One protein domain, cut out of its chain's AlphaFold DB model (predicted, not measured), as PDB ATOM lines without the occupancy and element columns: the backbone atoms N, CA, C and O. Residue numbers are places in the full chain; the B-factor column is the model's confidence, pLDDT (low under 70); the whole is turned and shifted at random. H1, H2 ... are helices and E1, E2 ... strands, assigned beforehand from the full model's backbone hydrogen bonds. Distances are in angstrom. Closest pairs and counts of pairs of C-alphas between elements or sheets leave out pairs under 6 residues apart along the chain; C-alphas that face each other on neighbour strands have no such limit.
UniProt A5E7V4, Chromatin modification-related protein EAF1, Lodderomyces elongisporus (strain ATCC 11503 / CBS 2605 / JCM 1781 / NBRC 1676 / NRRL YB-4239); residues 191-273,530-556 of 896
ATOM      1  N   LEU A 191      99.667  82.041 -17.605       73.94
ATOM      2  CA  LEU A 191      99.391  82.926 -16.465       73.94
ATOM      3  C   LEU A 191      99.309  84.415 -16.863       73.94
ATOM      4  O   LEU A 191      98.541  85.164 -16.273       73.94
ATOM      5  N   GLU A 192     100.049  84.818 -17.898       75.94
ATOM      6  CA  GLU A 192     100.027  86.167 -18.490       75.94
ATOM      7  C   GLU A 192      98.643  86.543 -19.061       75.94
ATOM      8  O   GLU A 192      98.247  87.707 -19.011       75.94
ATOM      9  N   ASP A 193      97.877  85.554 -19.536       76.56
ATOM     10  CA  ASP A 193      96.528  85.726 -20.083       76.56
ATOM     11  C   ASP A 193      95.434  85.732 -18.992       76.56
ATOM     12  O   ASP A 193      94.247  85.774 -19.325       76.56
ATOM     13  N   LEU A 194      95.778  85.650 -17.697       76.00
ATOM     14  CA  LEU A 194      94.815  85.505 -16.595       76.00
ATOM     15  C   LEU A 194      94.712  86.774 -15.728       76.00
ATOM     16  O   LEU A 194      95.652  87.197 -15.063       76.00
ATOM     17  N   GLU A 195      93.515  87.353 -15.692       78.88
ATOM     18  CA  GLU A 195      93.102  88.406 -14.766       78.88
ATOM     19  C   GLU A 195      92.695  87.777 -13.420       78.88
ATOM     20  O   GLU A 195      91.806  86.920 -13.367       78.88
ATOM     21  N   VAL A 196      93.341  88.196 -12.328       79.62
ATOM     22  CA  VAL A 196      93.052  87.716 -10.965       79.62
ATOM     23  C   VAL A 196      92.046  88.654 -10.296       79.62
ATOM     24  O   VAL A 196      92.379  89.785  -9.950       79.62
ATOM     25  N   LEU A 197      90.816  88.183 -10.094       77.38
ATOM     26  CA  LEU A 197      89.720  88.954  -9.501       77.38
ATOM     27  C   LEU A 197      89.356  88.406  -8.117       77.38
ATOM     28  O   LEU A 197      88.882  87.278  -7.997       77.38
ATOM     29  N   SER A 198      89.526  89.212  -7.070       77.75
ATOM     30  CA  SER A 198      88.992  88.935  -5.732       77.75
ATOM     31  C   SER A 198      87.560  89.466  -5.621       77.75
ATOM     32  O   SER A 198      87.353  90.680  -5.655       77.75
ATOM     33  N   ILE A 199      86.572  88.582  -5.481       76.56
ATOM     34  CA  ILE A 199      85.149  88.950  -5.383       76.56
ATOM     35  C   ILE A 199      84.529  88.224  -4.174       76.56
ATOM     36  O   ILE A 199      84.837  87.047  -3.991       76.56
ATOM     37  N   PRO A 200      83.670  88.858  -3.349       77.69
ATOM     38  CA  PRO A 200      82.967  88.172  -2.260       77.69
ATOM     39  C   PRO A 200      82.258  86.894  -2.731       77.69
ATOM     40  O   PRO A 200      81.668  86.872  -3.816       77.69
ATOM     41  N   GLU A 201      82.304  85.831  -1.924       68.69
ATOM     42  CA  GLU A 201      81.883  84.474  -2.315       68.69
ATOM     43  C   GLU A 201      80.446  84.410  -2.861       68.69
ATOM     44  O   GLU A 201      80.147  83.633  -3.771       68.69
ATOM     45  N   HIS A 202      79.561  85.261  -2.347       64.81
ATOM     46  CA  HIS A 202      78.140  85.289  -2.695       64.81
ATOM     47  C   HIS A 202      77.844  85.879  -4.086       64.81
ATOM     48  O   HIS A 202      76.698  85.825  -4.541       64.81
ATOM     49  N   TYR A 203      78.848  86.416  -4.789       68.50
ATOM     50  CA  TYR A 203      78.677  86.965  -6.132       68.50
ATOM     51  C   TYR A 203      78.749  85.870  -7.222       68.50
ATOM     52  O   TYR A 203      79.694  85.074  -7.252       68.50
ATOM     53  N   PRO A 204      77.791  85.809  -8.171       65.06
ATOM     54  CA  PRO A 204      77.756  84.758  -9.188       65.06
ATOM     55  C   PRO A 204      78.946  84.848 -10.161       65.06
ATOM     56  O   PRO A 204      79.014  85.728 -11.012       65.06
ATOM     57  N   THR A 205      79.873  83.888 -10.064       65.88
ATOM     58  CA  THR A 205      81.122  83.840 -10.857       65.88
ATOM     59  C   THR A 205      80.908  83.648 -12.364       65.88
ATOM     60  O   THR A 205      81.698  84.133 -13.167       65.88
ATOM     61  N   LYS A 206      79.862  82.913 -12.755       63.56
ATOM     62  CA  LYS A 206      79.416  82.778 -14.148       63.56
ATOM     63  C   LYS A 206      78.014  83.396 -14.238       63.56
ATOM     64  O   LYS A 206      77.208  83.116 -13.342       63.56
ATOM     65  N   PRO A 207      77.681  84.184 -15.277       58.12
ATOM     66  CA  PRO A 207      76.293  84.553 -15.519       58.12
ATOM     67  C   PRO A 207      75.485  83.267 -15.717       58.12
ATOM     68  O   PRO A 207      75.885  82.390 -16.485       58.12
ATOM     69  N   GLN A 208      74.368  83.121 -15.004       57.66
ATOM     70  CA  GLN A 208      73.472  81.995 -15.257       57.66
ATOM     71  C   GLN A 208      72.898  82.131 -16.670       57.66
ATOM     72  O   GLN A 208      72.477  83.221 -17.060       57.66
ATOM     73  N   ALA A 209      72.867  81.026 -17.420       56.56
ATOM     74  CA  ALA A 209      72.255  80.949 -18.744       56.56
ATOM     75  C   ALA A 209      70.722  81.029 -18.619       56.56
ATOM     76  O   ALA A 209      70.007  80.034 -18.697       56.56
ATOM     77  N   ALA A 210      70.228  82.231 -18.334       58.34
ATOM     78  CA  ALA A 210      68.826  82.509 -18.091       58.34
ATOM     79  C   ALA A 210      68.064  82.622 -19.420       58.34
ATOM     80  O   ALA A 210      67.792  83.730 -19.890       58.34
ATOM     81  N   SER A 211      67.701  81.472 -20.002       67.38
ATOM     82  CA  SER A 211      66.670  81.403 -21.046       67.38
ATOM     83  C   SER A 211      65.449  82.208 -20.620       67.38
ATOM     84  O   SER A 211      65.017  82.176 -19.460       67.38
ATOM     85  N   SER A 212      64.896  82.980 -21.548       77.56
ATOM     86  CA  SER A 212      63.837  83.919 -21.208       77.56
ATOM     87  C   SER A 212      62.550  83.177 -20.829       77.56
ATOM     88  O   SER A 212      62.182  82.170 -21.426       77.56
ATOM     89  N   LEU A 213      61.808  83.686 -19.844       80.00
ATOM     90  CA  LEU A 213      60.567  83.041 -19.387       80.00
ATOM     91  C   LEU A 213      59.539  82.837 -20.530       80.00
ATOM     92  O   LEU A 213      58.758  81.890 -20.499       80.00
ATOM     93  N   THR A 214      59.562  83.694 -21.556       82.69
ATOM     94  CA  THR A 214      58.718  83.576 -22.758       82.69
ATOM     95  C   THR A 214      59.226  82.526 -23.755       82.69
ATOM     96  O   THR A 214      58.414  81.870 -24.392       82.69
ATOM     97  N   GLU A 215      60.538  82.322 -23.870       83.19
ATOM     98  CA  GLU A 215      61.171  81.252 -24.663       83.19
ATOM     99  C   GLU A 215      60.891  79.876 -24.052       83.19
ATOM    100  O   GLU A 215      60.444  78.977 -24.760       83.19
ATOM    101  N   ILE A 216      61.025  79.742 -22.726       81.94
ATOM    102  CA  ILE A 216      60.654  78.515 -22.005       81.94
ATOM    103  C   ILE A 216      59.160  78.214 -22.213       81.94
ATOM    104  O   ILE A 216      58.807  77.095 -22.569       81.94
ATOM    105  N   TYR A 217      58.281  79.214 -22.070       86.94
ATOM    106  CA  TYR A 217      56.844  79.052 -22.333       86.94
ATOM    107  C   TYR A 217      56.516  78.739 -23.803       86.94
ATOM    108  O   TYR A 217      55.588  77.986 -24.080       86.94
ATOM    109  N   TYR A 218      57.266  79.281 -24.762       88.38
ATOM    110  CA  TYR A 218      57.091  78.941 -26.173       88.38
ATOM    111  C   TYR A 218      57.431  77.466 -26.427       88.38
ATOM    112  O   TYR A 218      56.631  76.753 -27.036       88.38
ATOM    113  N   LEU A 219      58.546  76.984 -25.864       83.31
ATOM    114  CA  LEU A 219      58.959  75.579 -25.932       83.31
ATOM    115  C   LEU A 219      57.888  74.630 -25.366       83.31
ATOM    116  O   LEU A 219      57.595  73.622 -26.011       83.31
ATOM    117  N   THR A 220      57.233  74.974 -24.243       85.00
ATOM    118  CA  THR A 220      56.141  74.145 -23.682       85.00
ATOM    119  C   THR A 220      54.936  74.024 -24.618       85.00
ATOM    120  O   THR A 220      54.177  73.067 -24.527       85.00
ATOM    121  N   GLN A 221      54.709  74.995 -25.510       84.44
ATOM    122  CA  GLN A 221      53.584  74.958 -26.450       84.44
ATOM    123  C   GLN A 221      53.944  74.260 -27.768       84.44
ATOM    124  O   GLN A 221      53.092  73.586 -28.348       84.44
ATOM    125  N   THR A 222      55.189  74.383 -28.242       84.81
ATOM    126  CA  THR A 222      55.639  73.741 -29.490       84.81
ATOM    127  C   THR A 222      56.016  72.272 -29.322       84.81
ATOM    128  O   THR A 222      55.779  71.484 -30.235       84.81
ATOM    129  N   LEU A 223      56.613  71.894 -28.187       82.12
ATOM    130  CA  LEU A 223      57.165  70.554 -27.940       82.12
ATOM    131  C   LEU A 223      56.742  69.996 -26.561       82.12
ATOM    132  O   LEU A 223      57.605  69.630 -25.765       82.12
ATOM    133  N   PRO A 224      55.430  69.918 -26.251       84.06
ATOM    134  CA  PRO A 224      54.954  69.491 -24.938       84.06
ATOM    135  C   PRO A 224      55.320  68.033 -24.634       84.06
ATOM    136  O   PRO A 224      54.761  67.095 -25.214       84.06
ATOM    137  N   SER A 225      56.214  67.832 -23.668       83.06
ATOM    138  CA  SER A 225      56.735  66.519 -23.262       83.06
ATOM    139  C   SER A 225      55.639  65.566 -22.780       83.06
ATOM    140  O   SER A 225      55.686  64.373 -23.073       83.06
ATOM    141  N   ASN A 226      54.575  66.093 -22.166       84.25
ATOM    142  CA  ASN A 226      53.385  65.335 -21.764       84.25
ATOM    143  C   ASN A 226      52.669  64.641 -22.952       84.25
ATOM    144  O   ASN A 226      52.017  63.618 -22.769       84.25
ATOM    145  N   LYS A 227      52.810  65.147 -24.190       85.06
ATOM    146  CA  LYS A 227      52.298  64.472 -25.403       85.06
ATOM    147  C   LYS A 227      53.297  63.476 -26.005       85.06
ATOM    148  O   LYS A 227      52.889  62.585 -26.740       85.06
ATOM    149  N   LEU A 228      54.588  63.631 -25.710       83.50
ATOM    150  CA  LEU A 228      55.676  62.809 -26.250       83.50
ATOM    151  C   LEU A 228      55.930  61.552 -25.402       83.50
ATOM    152  O   LEU A 228      56.172  60.479 -25.951       83.50
ATOM    153  N   ILE A 229      55.820  61.664 -24.075       86.12
ATOM    154  CA  ILE A 229      56.046  60.570 -23.118       86.12
ATOM    155  C   ILE A 229      55.162  59.337 -23.403       86.12
ATOM    156  O   ILE A 229      55.731  58.248 -23.521       86.12
ATOM    157  N   PRO A 230      53.830  59.451 -23.613       82.50
ATOM    158  CA  PRO A 230      52.978  58.291 -23.904       82.50
ATOM    159  C   PRO A 230      53.287  57.578 -25.232       82.50
ATOM    160  O   PRO A 230      52.895  56.430 -25.404       82.50
ATOM    161  N   GLY A 231      53.974  58.241 -26.172       79.75
ATOM    162  CA  GLY A 231      54.399  57.653 -27.450       79.75
ATOM    163  C   GLY A 231      55.772  56.967 -27.406       79.75
ATOM    164  O   GLY A 231      56.230  56.425 -28.416       79.75
ATOM    165  N   SER A 232      56.461  57.003 -26.262       82.50
ATOM    166  CA  SER A 232      57.791  56.410 -26.114       82.50
ATOM    167  C   SER A 232      57.707  54.919 -25.761       82.50
ATOM    168  O   SER A 232      56.998  54.507 -24.849       82.50
ATOM    169  N   HIS A 233      58.434  54.094 -26.517       75.69
ATOM    170  CA  HIS A 233      58.234  52.639 -26.577       75.69
ATOM    171  C   HIS A 233      59.494  51.831 -26.204       75.69
ATOM    172  O   HIS A 233      59.626  50.676 -26.605       75.69
ATOM    173  N   LYS A 234      60.463  52.445 -25.505       81.00
ATOM    174  CA  LYS A 234      61.743  51.802 -25.136       81.00
ATOM    175  C   LYS A 234      62.097  51.987 -23.663       81.00
ATOM    176  O   LYS A 234      62.113  51.014 -22.920       81.00
ATOM    177  N   THR A 235      62.360  53.221 -23.236       80.44
ATOM    178  CA  THR A 235      62.730  53.549 -21.852       80.44
ATOM    179  C   THR A 235      62.216  54.933 -21.467       80.44
ATOM    180  O   THR A 235      62.378  55.900 -22.211       80.44
ATOM    181  N   LEU A 236      61.624  55.033 -20.277       83.00
ATOM    182  CA  LEU A 236      61.261  56.291 -19.628       83.00
ATOM    183  C   LEU A 236      61.965  56.363 -18.277       83.00
ATOM    184  O   LEU A 236      61.887  55.421 -17.493       83.00
ATOM    185  N   MET A 237      62.631  57.485 -18.013       87.00
ATOM    186  CA  MET A 237      63.236  57.774 -16.712       87.00
ATOM    187  C   MET A 237      62.300  58.655 -15.883       87.00
ATOM    188  O   MET A 237      61.506  59.415 -16.443       87.00
ATOM    189  N   THR A 238      62.428  58.611 -14.554       89.88
ATOM    190  CA  THR A 238      61.706  59.511 -13.634       89.88
ATOM    191  C   THR A 238      61.912  60.979 -14.017       89.88
ATOM    192  O   THR A 238      60.951  61.742 -14.065       89.88
ATOM    193  N   GLU A 239      63.135  61.334 -14.418       85.94
ATOM    194  CA  GLU A 239      63.523  62.658 -14.924       85.94
ATOM    195  C   GLU A 239      62.623  63.149 -16.074       85.94
ATOM    196  O   GLU A 239      62.257  64.321 -16.109       85.94
ATOM    197  N   ASN A 240      62.179  62.264 -16.977       85.25
ATOM    198  CA  ASN A 240      61.298  62.635 -18.091       85.25
ATOM    199  C   ASN A 240      59.914  63.075 -17.580       85.25
ATOM    200  O   ASN A 240      59.359  64.071 -18.044       85.25
ATOM    201  N   TYR A 241      59.365  62.353 -16.600       88.25
ATOM    202  CA  TYR A 241      58.099  62.710 -15.957       88.25
ATOM    203  C   TYR A 241      58.235  63.963 -15.084       88.25
ATOM    204  O   TYR A 241      57.333  64.801 -15.072       88.25
ATOM    205  N   GLU A 242      59.362  64.139 -14.391       90.12
ATOM    206  CA  GLU A 242      59.648  65.361 -13.638       90.12
ATOM    207  C   GLU A 242      59.740  66.584 -14.554       90.12
ATOM    208  O   GLU A 242      59.132  67.609 -14.245       90.12
ATOM    209  N   LEU A 243      60.398  66.466 -15.713       87.12
ATOM    210  CA  LEU A 243      60.433  67.510 -16.740       87.12
ATOM    211  C   LEU A 243      59.024  67.871 -17.229       87.12
ATOM    212  O   LEU A 243      58.696  69.055 -17.253       87.12
ATOM    213  N   ALA A 244      58.153  66.897 -17.512       88.25
ATOM    214  CA  ALA A 244      56.765  67.171 -17.906       88.25
ATOM    215  C   ALA A 244      55.930  67.834 -16.794       88.25
ATOM    216  O   ALA A 244      55.117  68.728 -17.050       88.25
ATOM    217  N   LEU A 245      56.155  67.451 -15.533       89.81
ATOM    218  CA  LEU A 245      55.524  68.092 -14.378       89.81
ATOM    219  C   LEU A 245      56.065  69.509 -14.133       89.81
ATOM    220  O   LEU A 245      55.317  70.371 -13.669       89.81
ATOM    221  N   LEU A 246      57.340  69.774 -14.424       88.56
ATOM    222  CA  LEU A 246      57.939  71.111 -14.386       88.56
ATOM    223  C   LEU A 246      57.428  71.983 -15.536       88.56
ATOM    224  O   LEU A 246      57.062  73.130 -15.294       88.56
ATOM    225  N   GLU A 247      57.314  71.437 -16.743       89.38
ATOM    226  CA  GLU A 247      56.754  72.098 -17.925       89.38
ATOM    227  C   GLU A 247      55.326  72.602 -17.654       89.38
ATOM    228  O   GLU A 247      55.038  73.793 -17.801       89.38
ATOM    229  N   GLY A 248      54.451  71.729 -17.136       88.94
ATOM    230  CA  GLY A 248      53.088  72.096 -16.743       88.94
ATOM    231  C   GLY A 248      53.043  73.166 -15.643       88.94
ATOM    232  O   GLY A 248      52.253  74.110 -15.727       88.94
ATOM    233  N   LYS A 249      53.930  73.083 -14.637       90.38
ATOM    234  CA  LYS A 249      54.073  74.131 -13.607       90.38
ATOM    235  C   LYS A 249      54.506  75.462 -14.227       90.38
ATOM    236  O   LYS A 249      53.930  76.490 -13.882       90.38
ATOM    237  N   VAL A 250      55.469  75.457 -15.150       88.38
ATOM    238  CA  VAL A 250      55.951  76.665 -15.836       88.38
ATOM    239  C   VAL A 250      54.853  77.296 -16.690       88.38
ATOM    240  O   VAL A 250      54.681  78.509 -16.614       88.38
ATOM    241  N   ALA A 251      54.045  76.517 -17.413       88.62
ATOM    242  CA  ALA A 251      52.915  77.042 -18.183       88.62
ATOM    243  C   ALA A 251      51.852  77.727 -17.294       88.62
ATOM    244  O   ALA A 251      51.403  78.838 -17.597       88.62
ATOM    245  N   VAL A 252      51.496  77.117 -16.155       91.75
ATOM    246  CA  VAL A 252      50.564  77.709 -15.174       91.75
ATOM    247  C   VAL A 252      51.151  78.973 -14.535       91.75
ATOM    248  O   VAL A 252      50.471  79.999 -14.443       91.75
ATOM    249  N   ILE A 253      52.427  78.933 -14.137       89.69
ATOM    250  CA  ILE A 253      53.145  80.080 -13.569       89.69
ATOM    251  C   ILE A 253      53.238  81.218 -14.594       89.69
ATOM    252  O   ILE A 253      52.964  82.361 -14.237       89.69
ATOM    253  N   TYR A 254      53.544  80.931 -15.862       90.50
ATOM    254  CA  TYR A 254      53.610  81.925 -16.936       90.50
ATOM    255  C   TYR A 254      52.278  82.667 -17.098       90.50
ATOM    256  O   TYR A 254      52.245  83.898 -17.046       90.50
ATOM    257  N   SER A 255      51.175  81.919 -17.213       90.56
ATOM    258  CA  SER A 255      49.821  82.475 -17.321       90.56
ATOM    259  C   SER A 255      49.485  83.380 -16.127       90.56
ATOM    260  O   SER A 255      49.073  84.530 -16.301       90.56
ATOM    261  N   ARG A 256      49.777  82.922 -14.901       92.19
ATOM    262  CA  ARG A 256      49.555  83.701 -13.674       92.19
ATOM    263  C   ARG A 256      50.448  84.947 -13.586       92.19
ATOM    264  O   ARG A 256      49.999  85.982 -13.093       92.19
ATOM    265  N   ILE A 257      51.685  84.883 -14.078       89.62
ATOM    266  CA  ILE A 257      52.594  86.034 -14.173       89.62
ATOM    267  C   ILE A 257      52.055  87.059 -15.178       89.62
ATOM    268  O   ILE A 257      52.061  88.253 -14.878       89.62
ATOM    269  N   GLU A 258      51.564  86.636 -16.346       90.00
ATOM    270  CA  GLU A 258      50.917  87.550 -17.293       90.00
ATOM    271  C   GLU A 258      49.654  88.192 -16.718       90.00
ATOM    272  O   GLU A 258      49.472  89.399 -16.863       90.00
ATOM    273  N   GLU A 259      48.809  87.436 -16.019       93.44
ATOM    274  CA  GLU A 259      47.618  87.971 -15.355       93.44
ATOM    275  C   GLU A 259      47.984  89.052 -14.318       93.44
ATOM    276  O   GLU A 259      47.419  90.148 -14.325       93.44
ATOM    277  N   LEU A 260      48.989  88.794 -13.473       89.94
ATOM    278  CA  LEU A 260      49.474  89.752 -12.474       89.94
ATOM    279  C   LEU A 260      50.157  90.975 -13.108       89.94
ATOM    280  O   LEU A 260      50.008  92.084 -12.588       89.94
ATOM    281  N   LYS A 261      50.854  90.812 -14.242       87.88
ATOM    282  CA  LYS A 261      51.394  91.926 -15.047       87.88
ATOM    283  C   LYS A 261      50.269  92.781 -15.635       87.88
ATOM    284  O   LYS A 261      50.298  93.997 -15.473       87.88
ATOM    285  N   ARG A 262      49.246  92.165 -16.244       91.62
ATOM    286  CA  ARG A 262      48.054  92.852 -16.790       91.62
ATOM    287  C   ARG A 262      47.283  93.613 -15.705       91.62
ATOM    288  O   ARG A 262      46.764  94.689 -15.974       91.62
ATOM    289  N   GLN A 263      47.251  93.093 -14.477       92.12
ATOM    290  CA  GLN A 263      46.643  93.754 -13.315       92.12
ATOM    291  C   GLN A 263      47.540  94.808 -12.637       92.12
ATOM    292  O   GLN A 263      47.106  95.414 -11.660       92.12
ATOM    293  N   GLY A 264      48.788  95.007 -13.084       85.81
ATOM    294  CA  GLY A 264      49.747  95.918 -12.442       85.81
ATOM    295  C   GLY A 264      50.214  95.482 -11.043       85.81
ATOM    296  O   GLY A 264      50.809  96.276 -10.322       85.81
ATOM    297  N   LYS A 265      49.945  94.229 -10.649       82.94
ATOM    298  CA  LYS A 265      50.267  93.657  -9.326       82.94
ATOM    299  C   LYS A 265      51.598  92.901  -9.303       82.94
ATOM    300  O   LYS A 265      52.037  92.474  -8.241       82.94
ATOM    301  N   TRP A 266      52.231  92.707 -10.460       82.06
ATOM    302  CA  TRP A 266      53.543  92.073 -10.571       82.06
ATOM    303  C   TRP A 266      54.670  93.070 -10.265       82.06
ATOM    304  O   TRP A 266      55.149  93.777 -11.152       82.06
ATOM    305  N   SER A 267      55.088  93.144  -9.001       76.56
ATOM    306  CA  SER A 267      56.163  94.028  -8.543       76.56
ATOM    307  C   SER A 267      57.528  93.324  -8.520       76.56
ATOM    308  O   SER A 267      57.648  92.186  -8.082       76.56
ATOM    309  N   LEU A 268      58.594  94.023  -8.939       68.25
ATOM    310  CA  LEU A 268      59.986  93.524  -8.882       68.25
ATOM    311  C   LEU A 268      60.526  93.399  -7.439       68.25
ATOM    312  O   LEU A 268      61.537  92.744  -7.178       68.25
ATOM    313  N   ARG A 269      59.836  94.043  -6.497       66.56
ATOM    314  CA  ARG A 269      60.053  93.936  -5.056       66.56
ATOM    315  C   ARG A 269      58.803  93.330  -4.429       66.56
ATOM    316  O   ARG A 269      57.696  93.760  -4.749       66.56
ATOM    317  N   GLN A 270      58.974  92.352  -3.557       72.69
ATOM    318  CA  GLN A 270      57.898  91.674  -2.848       72.69
ATOM    319  C   GLN A 270      57.945  92.090  -1.375       72.69
ATOM    320  O   GLN A 270      59.042  92.218  -0.831       72.69
ATOM    321  N   PRO A 271      56.802  92.264  -0.690       73.81
ATOM    322  CA  PRO A 271      56.815  92.345   0.760       73.81
ATOM    323  C   PRO A 271      57.555  91.146   1.368       73.81
ATOM    324  O   PRO A 271      57.409  90.019   0.874       73.81
ATOM    325  N   ILE A 272      58.338  91.376   2.427       65.31
ATOM    326  CA  ILE A 272      58.951  90.282   3.193       65.31
ATOM    327  C   ILE A 272      57.825  89.336   3.615       65.31
ATOM    328  O   ILE A 272      56.776  89.784   4.085       65.31
ATOM    329  N   ARG A 273      58.007  88.026   3.398       70.38
ATOM    330  CA  ARG A 273      56.994  87.029   3.765       70.38
ATOM    331  C   ARG A 273      56.714  87.182   5.256       70.38
ATOM    332  O   ARG A 273      57.617  86.957   6.051       70.38
ATOM    333  N   ILE A 530      60.027  95.091   2.210       64.69
ATOM    334  CA  ILE A 530      59.956  95.057   0.757       64.69
ATOM    335  C   ILE A 530      61.342  94.587   0.256       64.69
ATOM    336  O   ILE A 530      62.236  95.389  -0.021       64.69
ATOM    337  N   THR A 531      61.523  93.273   0.130       64.81
ATOM    338  CA  THR A 531      62.739  92.635  -0.406       64.81
ATOM    339  C   THR A 531      62.654  92.509  -1.932       64.81
ATOM    340  O   THR A 531      61.573  92.518  -2.522       64.81
ATOM    341  N   SER A 532      63.786  92.411  -2.627       65.25
ATOM    342  CA  SER A 532      63.805  92.096  -4.060       65.25
ATOM    343  C   SER A 532      63.305  90.673  -4.338       65.25
ATOM    344  O   SER A 532      63.635  89.739  -3.615       65.25
ATOM    345  N   VAL A 533      62.551  90.473  -5.425       63.09
ATOM    346  CA  VAL A 533      62.045  89.136  -5.815       63.09
ATOM    347  C   VAL A 533      63.185  88.142  -6.100       63.09
ATOM    348  O   VAL A 533      63.018  86.941  -5.910       63.09
ATOM    349  N   SER A 534      64.357  88.634  -6.515       64.88
ATOM    350  CA  SER A 534      65.578  87.834  -6.637       64.88
ATOM    351  C   SER A 534      66.538  88.098  -5.478       64.88
ATOM    352  O   SER A 534      66.765  89.255  -5.112       64.88
ATOM    353  N   LYS A 535      67.178  87.031  -4.977       57.81
ATOM    354  CA  LYS A 535      68.321  87.124  -4.052       57.81
ATOM    355  C   LYS A 535      69.517  87.857  -4.670       57.81
ATOM    356  O   LYS A 535      70.260  88.486  -3.936       57.81
ATOM    357  N   LEU A 536      69.656  87.848  -6.002       57.16
ATOM    358  CA  LEU A 536      70.729  88.534  -6.747       57.16
ATOM    359  C   LEU A 536      70.684  90.075  -6.647       57.16
ATOM    360  O   LEU A 536      71.530  90.748  -7.222       57.16
ATOM    361  N   LEU A 537      69.663  90.630  -5.987       56.53
ATOM    362  CA  LEU A 537      69.406  92.068  -5.861       56.53
ATOM    363  C   LEU A 537      69.359  92.535  -4.389       56.53
ATOM    364  O   LEU A 537      68.886  93.640  -4.115       56.53
ATOM    365  N   LEU A 538      69.824  91.703  -3.447       56.03
ATOM    366  CA  LEU A 538      70.102  92.133  -2.075       56.03
ATOM    367  C   LEU A 538      71.397  92.967  -2.031       56.03
ATOM    368  O   LEU A 538      72.351  92.634  -2.734       56.03
ATOM    369  N   PRO A 539      71.490  93.993  -1.167       53.62
ATOM    370  CA  PRO A 539      72.778  94.521  -0.729       53.62
ATOM    371  C   PRO A 539      73.482  93.461   0.132       53.62
ATOM    372  O   PRO A 539      73.055  93.184   1.252       53.62
ATOM    373  N   PHE A 540      74.544  92.845  -0.390       54.41
ATOM    374  CA  PHE A 540      75.289  91.757   0.270       54.41
ATOM    375  C   PHE A 540      76.279  92.239   1.351       54.41
ATOM    376  O   PHE A 540      77.174  91.505   1.754       54.41
ATOM    377  N   GLU A 541      76.138  93.476   1.833       56.56
ATOM    378  CA  GLU A 541      77.144  94.217   2.618       56.56
ATOM    379  C   GLU A 541      77.446  93.640   4.019       56.56
ATOM    380  O   GLU A 541      78.290  94.177   4.734       56.56
ATOM    381  N   LYS A 542      76.753  92.569   4.426       55.66
ATOM    382  CA  LYS A 542      76.817  91.980   5.774       55.66
ATOM    383  C   LYS A 542      77.721  90.750   5.881       55.66
ATOM    384  O   LYS A 542      78.201  90.476   6.973       55.66
ATOM    385  N   ASP A 543      77.987  90.069   4.767       54.88
ATOM    386  CA  ASP A 543      78.626  88.743   4.741       54.88
ATOM    387  C   ASP A 543      80.013  88.806   4.051       54.88
ATOM    388  O   ASP A 543      80.386  87.960   3.242       54.88
ATOM    389  N   ASN A 544      80.777  89.872   4.318       55.44
ATOM    390  CA  ASN A 544      82.000  90.236   3.580       55.44
ATOM    391  C   ASN A 544      83.285  89.491   4.013       55.44
ATOM    392  O   ASN A 544      84.374  89.869   3.581       55.44
ATOM    393  N   ASP A 545      83.190  88.455   4.848       63.34
ATOM    394  CA  ASP A 545      84.363  87.781   5.433       63.34
ATOM    395  C   ASP A 545      85.108  86.863   4.441       63.34
ATOM    396  O   ASP A 545      86.305  86.616   4.604       63.34
ATOM    397  N   TRP A 546      84.428  86.366   3.399       64.38
ATOM    398  CA  TRP A 546      84.972  85.365   2.471       64.38
ATOM    399  C   TRP A 546      85.068  85.890   1.035       64.38
ATOM    400  O   TRP A 546      84.067  86.126   0.354       64.38
ATOM    401  N   TYR A 547      86.305  86.030   0.548       74.25
ATOM    402  CA  TYR A 547      86.613  86.431  -0.825       74.25
ATOM    403  C   TYR A 547      87.015  85.225  -1.667       74.25
ATOM    404  O   TYR A 547      87.989  84.527  -1.381       74.25
ATOM    405  N   LYS A 548      86.300  85.023  -2.770       81.25
ATOM    406  CA  LYS A 548      86.636  84.047  -3.795       81.25
ATOM    407  C   LYS A 548      87.611  84.665  -4.793       81.25
ATOM    408  O   LYS A 548      87.308  85.673  -5.433       81.25
ATOM    409  N   ILE A 549      88.762  84.023  -4.967       78.19
ATOM    410  CA  ILE A 549      89.695  84.342  -6.051       78.19
ATOM    411  C   ILE A 549      89.175  83.691  -7.337       78.19
ATOM    412  O   ILE A 549      88.900  82.491  -7.380       78.19
ATOM    413  N   ILE A 550      89.013  84.495  -8.383       76.94
ATOM    414  CA  ILE A 550      88.495  84.097  -9.690       76.94
ATOM    415  C   ILE A 550      89.559  84.420 -10.734       76.94
ATOM    416  O   ILE A 550      89.963  85.569 -10.885       76.94
ATOM    417  N   LEU A 551      89.997  83.397 -11.462       75.00
ATOM    418  CA  LEU A 551      90.936  83.529 -12.571       75.00
ATOM    419  C   LEU A 551      90.135  83.626 -13.870       75.00
ATOM    420  O   LEU A 551      89.507  82.656 -14.300       75.00
ATOM    421  N   LYS A 552      90.110  84.816 -14.467       73.00
ATOM    422  CA  LYS A 552      89.370  85.124 -15.694       73.00
ATOM    423  C   LYS A 552      90.366  85.300 -16.835       73.00
ATOM    424  O   LYS A 552      91.254  86.137 -16.749       73.00
ATOM    425  N   LYS A 553      90.208  84.553 -17.929       73.00
ATOM    426  CA  LYS A 553      91.019  84.781 -19.134       73.00
ATOM    427  C   LYS A 553      90.746  86.189 -19.672       73.00
ATOM    428  O   LYS A 553      89.580  86.567 -19.822       73.00
ATOM    429  N   GLN A 554      91.797  86.965 -19.922       59.53
ATOM    430  CA  GLN A 554      91.681  88.322 -20.446       59.53
ATOM    431  C   GLN A 554      90.925  88.288 -21.778       59.53
ATOM    432  O   GLN A 554      91.281  87.549 -22.696       59.53
ATOM    433  N   SER A 555      89.868  89.097 -21.888       49.06
ATOM    434  CA  SER A 555      89.209  89.303 -23.177       49.06
ATOM    435  C   SER A 555      90.182  90.036 -24.110       49.06
ATOM    436  O   SER A 555      90.753  91.049 -23.686       49.06
ATOM    437  N   PRO A 556      90.349  89.610 -25.380       50.44
ATOM    438  CA  PRO A 556      91.233  90.284 -26.337       50.44
ATOM    439  C   PRO A 556      90.836  91.747 -26.617       50.44
ATOM    440  O   PRO A 556      91.612  92.504 -27.195       50.44
TER     441      PRO A 556
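Overview. This is residues 191 to 273 and 530 to 556 of the 896 residues of the protein "Chromatin modification-related protein EAF1" of Lodderomyces elongisporus (strain ATCC 11503 / CBS 2605 / JCM 1781 / NBRC 1676 / NRRL YB-4239) (UniProt A5E7V4). The model is an open frame with two distant parts: a twisted ribbon of two antiparallel strands, E1 and E4, and a helical part in which H1 and H2 pack on different stretches of the long helix H3. Two long links, residues 201 to 212 and 533 to 546, run from the ribbon, the first to H1 and the second to a tiny strand pair, E2 and E3, that follows H3 after a short link. The printed part has 110 residues, with three named helices and four named strands in the order E1, H1, H2, H3, E2, E3, E4, in the mixed class of helices and strands. It is extended, with a radius of gyration of the C-alphas of 20.5 A and spans of 54 by 42 by 28 A.

Arrangement. E1, residues 194 to 200, and E4, residues 547 to 553, are antiparallel neighbours at 153 degrees. N 197 and O 550 are within hydrogen-bond range at 2.9 A, as are N 548 and O 199 at 2.8 A. H3, residues 238 to 262, is apart from both strands. H1, residues 213 to 222, touches H3 at a steep tilt of 59 degrees, opposite ways; the closest C-alphas are those of Tyr 217 and Ala 251, 6.1 A apart, and H3 touches H1 with residues 247 to 254 alone. H2, residues 225 to 231, forms a helical hairpin with H3, opposite ways at a shallow tilt of 33 degrees, only just short of steep. Their closest C-alphas, those of Ser 225 and Ala 244, are 5.4 A apart, and here H3 touches with residues 240 to 247 alone. H1 and H2 meet only through their link. E2, residues 269 to 271, and E3, residues 530 to 532, are antiparallel at 140 degrees, with N 270 and O 531 2.8 A apart, within hydrogen-bond range. In H1 and H3 every O i to N i+4 pair is within hydrogen-bond range; in H2 1 of 3 is, beside 2 of 4 O i to N i+3 pairs.

Along the chain. E1 begins at C-alpha 194 (94.815, 85.505, -16.595) and measures 18.8 A; E4 measures 18.9 A. H3 runs 36.2 A, from C-alpha 238 (61.706, 59.511, -13.634) to C-alpha 262 (48.054, 92.852, -16.790). H1 measures 14.6 A and H2 10.1 A; E2 and E3 measure 6.8 A each.

Size, cuts and confidence. The C-alphas farthest apart, those of Glu 192 and Pro 230, are 55.0 A apart. Residues 274 to 529 are not printed, and C-alphas 273 and 530 are 9.1 A apart across this cut. Residues 206 to 212, 230 to 239 and 259 to 264 stand free. The mean pLDDT of the printed part is 76.3; 34 residues are under 70, among them 201 to 211 and 530 to 546.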